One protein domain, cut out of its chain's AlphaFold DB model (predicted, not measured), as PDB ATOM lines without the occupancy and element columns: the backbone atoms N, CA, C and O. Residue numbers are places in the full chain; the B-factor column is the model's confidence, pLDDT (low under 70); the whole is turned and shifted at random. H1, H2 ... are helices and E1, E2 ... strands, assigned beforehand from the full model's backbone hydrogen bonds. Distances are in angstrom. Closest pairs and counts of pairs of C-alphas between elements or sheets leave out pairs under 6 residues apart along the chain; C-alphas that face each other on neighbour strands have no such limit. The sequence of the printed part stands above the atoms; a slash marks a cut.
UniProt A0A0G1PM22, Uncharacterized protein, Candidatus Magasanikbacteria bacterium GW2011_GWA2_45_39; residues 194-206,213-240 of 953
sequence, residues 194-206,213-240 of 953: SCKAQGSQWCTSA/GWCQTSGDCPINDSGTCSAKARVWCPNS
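What this domain is: This is residues 194 to 206 and 213 to 240 of the 953 residues of an uncharacterized protein of Candidatus Magasanikbacteria bacterium GW2011_GWA2_45_39 (UniProt A0A0G1PM22). Two small lobes make an elongated, loose model: a two-stranded antiparallel ribbon, E1 - E2, with short helix H1 close by, and, at the other end, helix H2 with strand E3. Residues 217 to 225 join them. The printed part has 41 residues, in the order H1 E1 E2 H2 E3, mixed helices and strands; the radius of gyration of the C-alphas is 12.1 A, the spans 37 by 19 by 14 A.

Where its parts are: E1, residues 201 to 204, measures 9.9 A from C-alpha 201 at (94.952, -44.848, 106.737); E2, 213 to 216, 9.6 A. H1 is residues 194 to 197, 5.1 A. H2, 226 to 231, measures 8.5 A; E3, 235 to 238, 9.7 A, ends at (112.503, -57.572, 93.842).

How they stand to each other: E1 and E2 are antiparallel at 152 degrees, with N 203 and O 214 2.8 A apart, within hydrogen-bond range. H1's closest C-alpha pair with E2 is Cys 195 and Cys 215, 5.5 A. For H2 and E3 it is Ser 226 and Trp 236, 5.8 A. E3 pairs with no named strand. H1 and H2 are apart. In H2 every O i to N i+4 pair is within hydrogen-bond range; H1 is too short for one.

The domain as a whole: The farthest C-alphas, Ala 197 and Ser 240, are 39.5 A apart. Residues 207 to 212 are not printed, leaving 8.8 A between C-alphas 206 and 213. No link printed whole is long. Only residue 206 has pLDDT under 70.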
ATOM      1  N   SER A 194      88.797 -36.719 105.664       80.75
ATOM      2  CA  SER A 194      87.649 -37.630 105.789       80.75
ATOM      3  C   SER A 194      88.080 -39.082 106.017       80.75
ATOM      4  O   SER A 194      87.397 -39.806 106.741       80.75
ATOM      5  N   CYS A 195      89.245 -39.496 105.504       81.62
ATOM      6  CA  CYS A 195      89.825 -40.810 105.786       81.62
ATOM      7  C   CYS A 195      90.293 -40.953 107.242       81.62
ATOM      8  O   CYS A 195      89.889 -41.881 107.950       81.62
ATOM      9  N   LYS A 196      91.090 -39.992 107.730       82.19
ATOM     10  CA  LYS A 196      91.572 -39.973 109.120       82.19
ATOM     11  C   LYS A 196      90.426 -39.855 110.127       82.19
ATOM     12  O   LYS A 196      90.454 -40.531 111.153       82.19
ATOM     13  N   ALA A 197      89.381 -39.086 109.812       79.00
ATOM     14  CA  ALA A 197      88.167 -38.990 110.628       79.00
ATOM     15  C   ALA A 197      87.409 -40.327 110.767       79.00
ATOM     16  O   ALA A 197      86.681 -40.522 111.737       79.00
ATOM     17  N   GLN A 198      87.604 -41.273 109.840       78.94
ATOM     18  CA  GLN A 198      87.046 -42.628 109.910       78.94
ATOM     19  C   GLN A 198      87.979 -43.646 110.593       78.94
ATOM     20  O   GLN A 198      87.683 -44.842 110.585       78.94
ATOM     21  N   GLY A 199      89.096 -43.196 111.181       81.94
ATOM     22  CA  GLY A 199      90.095 -44.058 111.824       81.94
ATOM     23  C   GLY A 199      90.897 -44.918 110.840       81.94
ATOM     24  O   GLY A 199      91.416 -45.960 111.225       81.94
ATOM     25  N   SER A 200      90.947 -44.512 109.570       84.00
ATOM     26  CA  SER A 200      91.524 -45.270 108.452       84.00
ATOM     27  C   SER A 200      92.814 -44.614 107.936       84.00
ATOM     28  O   SER A 200      93.048 -43.426 108.174       84.00
ATOM     29  N   GLN A 201      93.676 -45.372 107.245       87.56
ATOM     30  CA  GLN A 201      94.952 -44.848 106.737       87.56
ATOM     31  C   GLN A 201      94.794 -44.313 105.308       87.56
ATOM     32  O   GLN A 201      94.313 -45.017 104.426       87.56
ATOM     33  N   TRP A 202      95.240 -43.081 105.056       87.19
ATOM     34  CA  TRP A 202      95.332 -42.537 103.697       87.19
ATOM     35  C   TRP A 202      96.592 -43.054 102.991       87.19
ATOM     36  O   TRP A 202      97.688 -42.998 103.557       87.19
ATOM     37  N   CYS A 203      96.432 -43.546 101.764       84.06
ATOM     38  CA  CYS A 203      97.483 -44.144 100.951       84.06
ATOM     39  C   CYS A 203      97.707 -43.319  99.686       84.06
ATOM     40  O   CYS A 203      96.818 -43.207  98.846       84.06
ATOM     41  N   THR A 204      98.898 -42.741  99.539       81.81
ATOM     42  CA  THR A 204      99.290 -41.948  98.366       81.81
ATOM     43  C   THR A 204      99.602 -42.833  97.162       81.81
ATOM     44  O   THR A 204     100.304 -43.837  97.294       81.81
ATOM     45  N   SER A 205      99.153 -42.427  95.974       72.81
ATOM     46  CA  SER A 205      99.427 -43.140  94.721       72.81
ATOM     47  C   SER A 205     100.919 -43.171  94.375       72.81
ATOM     48  O   SER A 205     101.626 -42.174  94.519       72.81
ATOM     49  N   ALA A 206     101.399 -44.306  93.856       62.34
ATOM     50  CA  ALA A 206     102.784 -44.470  93.417       62.34
ATOM     51  C   ALA A 206     103.129 -43.482  92.282       62.34
ATOM     52  O   ALA A 206     102.636 -43.618  91.166       62.34
ATOM     53  N   GLY A 213      95.428 -39.998  96.313       78.38
ATOM     54  CA  GLY A 213      95.477 -41.195  97.146       78.38
ATOM     55  C   GLY A 213      94.096 -41.820  97.349       78.38
ATOM     56  O   GLY A 213      93.109 -41.353  96.781       78.38
ATOM     57  N   TRP A 214      94.034 -42.880  98.153       83.00
ATOM     58  CA  TRP A 214      92.797 -43.556  98.551       83.00
ATOM     59  C   TRP A 214      92.792 -43.867 100.049       83.00
ATOM     60  O   TRP A 214      93.836 -43.894 100.702       83.00
ATOM     61  N   CYS A 215      91.610 -44.127 100.605       83.56
ATOM     62  CA  CYS A 215      91.461 -44.477 102.012       83.56
ATOM     63  C   CYS A 215      91.456 -45.999 102.230       83.56
ATOM     64  O   CYS A 215      90.564 -46.695 101.749       83.56
ATOM     65  N   GLN A 216      92.426 -46.509 102.990       82.56
ATOM     66  CA  GLN A 216      92.535 -47.914 103.373       82.56
ATOM     67  C   GLN A 216      91.902 -48.135 104.753       82.56
ATOM     68  O   GLN A 216      92.416 -47.686 105.780       82.56
ATOM     69  N   THR A 217      90.774 -48.845 104.774       78.06
ATOM     70  CA  THR A 217      89.974 -49.101 105.986       78.06
ATOM     71  C   THR A 217      90.444 -50.314 106.798       78.06
ATOM     72  O   THR A 217      89.993 -50.504 107.928       78.06
ATOM     73  N   SER A 218      91.360 -51.130 106.263       72.38
ATOM     74  CA  SER A 218      92.012 -52.230 106.985       72.38
ATOM     75  C   SER A 218      93.409 -52.556 106.429       72.38
ATOM     76  O   SER A 218      93.602 -52.689 105.220       72.38
ATOM     77  N   GLY A 219      94.388 -52.712 107.328       74.75
ATOM     78  CA  GLY A 219      95.799 -52.970 106.995       74.75
ATOM     79  C   GLY A 219      96.619 -51.715 106.655       74.75
ATOM     80  O   GLY A 219      96.067 -50.648 106.398       74.75
ATOM     81  N   ASP A 220      97.951 -51.845 106.669       79.38
ATOM     82  CA  ASP A 220      98.864 -50.798 106.187       79.38
ATOM     83  C   ASP A 220      98.666 -50.515 104.693       79.38
ATOM     84  O   ASP A 220      98.452 -51.434 103.900       79.38
ATOM     85  N   CYS A 221      98.910 -49.266 104.289       80.31
ATOM     86  CA  CYS A 221      99.118 -48.929 102.881       80.31
ATOM     87  C   CYS A 221     100.212 -49.795 102.216       80.31
ATOM     88  O   CYS A 221     101.231 -50.085 102.859       80.31
ATOM     89  N   PRO A 222     100.065 -50.148 100.922       76.50
ATOM     90  CA  PRO A 222     101.110 -50.816 100.153       76.50
ATOM     91  C   PRO A 222     102.413 -50.012 100.158       76.50
ATOM     92  O   PRO A 222     102.409 -48.811  99.896       76.50
ATOM     93  N   ILE A 223     103.530 -50.682 100.437       81.56
ATOM     94  CA  ILE A 223     104.859 -50.067 100.448       81.56
ATOM     95  C   ILE A 223     105.567 -50.460  99.150       81.56
ATOM     96  O   ILE A 223     105.808 -51.643  98.897       81.56
ATOM     97  N   ASN A 224     105.869 -49.459  98.327       78.69
ATOM     98  CA  ASN A 224     106.371 -49.588  96.959       78.69
ATOM     99  C   ASN A 224     107.847 -49.174  96.798       78.69
ATOM    100  O   ASN A 224     108.332 -49.099  95.670       78.69
ATOM    101  N   ASP A 225     108.565 -48.940  97.899       84.31
ATOM    102  CA  ASP A 225     110.012 -48.726  97.920       84.31
ATOM    103  C   ASP A 225     110.707 -49.627  98.962       84.31
ATOM    104  O   ASP A 225     110.135 -49.990  99.996       84.31
ATOM    105  N   SER A 226     111.961 -49.995  98.694       84.38
ATOM    106  CA  SER A 226     112.725 -50.918  99.542       84.38
ATOM    107  C   SER A 226     113.199 -50.303 100.864       84.38
ATOM    108  O   SER A 226     113.416 -51.043 101.828       84.38
ATOM    109  N   GLY A 227     113.331 -48.975 100.942       84.62
ATOM    110  CA  GLY A 227     113.773 -48.252 102.133       84.62
ATOM    111  C   GLY A 227     112.699 -48.255 103.215       84.62
ATOM    112  O   GLY A 227     112.924 -48.785 104.304       84.62
ATOM    113  N   THR A 228     111.502 -47.763 102.892       83.00
ATOM    114  CA  THR A 228     110.327 -47.802 103.779       83.00
ATOM    115  C   THR A 228     109.949 -49.239 104.135       83.00
ATOM    116  O   THR A 228     109.548 -49.507 105.269       83.00
ATOM    117  N   CYS A 229     110.119 -50.187 103.204       83.19
ATOM    118  CA  CYS A 229     109.869 -51.601 103.474       83.19
ATOM    119  C   CYS A 229     110.805 -52.147 104.562       83.19
ATOM    120  O   CYS A 229     110.346 -52.687 105.572       83.19
ATOM    121  N   SER A 230     112.112 -51.924 104.399       83.19
ATOM    122  CA  SER A 230     113.130 -52.344 105.369       83.19
ATOM    123  C   SER A 230     112.946 -51.639 106.719       83.19
ATOM    124  O   SER A 230     113.031 -52.275 107.768       83.19
ATOM    125  N   ALA A 231     112.614 -50.343 106.707       84.56
ATOM    126  CA  ALA A 231     112.352 -49.548 107.908       84.56
ATOM    127  C   ALA A 231     111.116 -50.024 108.699       84.56
ATOM    128  O   ALA A 231     111.087 -49.900 109.921       84.56
ATOM    129  N   LYS A 232     110.118 -50.622 108.031       83.38
ATOM    130  CA  LYS A 232     108.968 -51.295 108.664       83.38
ATOM    131  C   LYS A 232     109.223 -52.776 109.006       83.38
ATOM    132  O   LYS A 232     108.267 -53.508 109.255       83.38
ATOM    133  N   ALA A 233     110.486 -53.217 109.031       87.31
ATOM    134  CA  ALA A 233     110.906 -54.595 109.321       87.31
ATOM    135  C   ALA A 233     110.230 -55.660 108.427       87.31
ATOM    136  O   ALA A 233     109.947 -56.780 108.858       87.31
ATOM    137  N   ARG A 234     109.953 -55.299 107.169       87.56
ATOM    138  CA  ARG A 234     109.323 -56.152 106.154       87.56
ATOM    139  C   ARG A 234     110.335 -56.628 105.112       87.56
ATOM    140  O   ARG A 234     111.432 -56.085 105.003       87.56
ATOM    141  N   VAL A 235     109.968 -57.658 104.350       89.44
ATOM    142  CA  VAL A 235     110.842 -58.258 103.334       89.44
ATOM    143  C   VAL A 235     110.552 -57.633 101.973       89.44
ATOM    144  O   VAL A 235     109.435 -57.715 101.468       89.44
ATOM    145  N   TRP A 236     111.564 -57.024 101.357       90.75
ATOM    146  CA  TRP A 236     111.460 -56.513  99.992       90.75
ATOM    147  C   TRP A 236     111.700 -57.633  98.974       90.75
ATOM    148  O   TRP A 236     112.802 -58.176  98.894       90.75
ATOM    149  N   CYS A 237     110.684 -57.949  98.171       87.62
ATOM    150  CA  CYS A 237     110.789 -58.880  97.054       87.62
ATOM    151  C   CYS A 237     111.039 -58.105  95.748       87.62
ATOM    152  O   CYS A 237     110.139 -57.399  95.286       87.62
ATOM    153  N   PRO A 238     112.236 -58.197  95.133       83.12
ATOM    154  CA  PRO A 238     112.503 -57.572  93.842       83.12
ATOM    155  C   PRO A 238     111.765 -58.307  92.712       83.12
ATOM    156  O   PRO A 238     111.656 -59.531  92.719       83.12
ATOM    157  N   ASN A 239     111.293 -57.559  91.715       80.94
ATOM    158  CA  ASN A 239     110.665 -58.115  90.518       80.94
ATOM    159  C   ASN A 239     111.735 -58.547  89.496       80.94
ATOM    160  O   ASN A 239     112.663 -57.789  89.203       80.94
ATOM    161  N   SER A 240     111.569 -59.738  88.915       74.06
ATOM    162  CA  SER A 240     112.485 -60.391  87.966       74.06
ATOM    163  C   SER A 240     112.859 -59.554  86.736       74.06
ATOM    164  O   SER A 240     113.885 -59.813  86.114       74.06
TER     165      SER A 240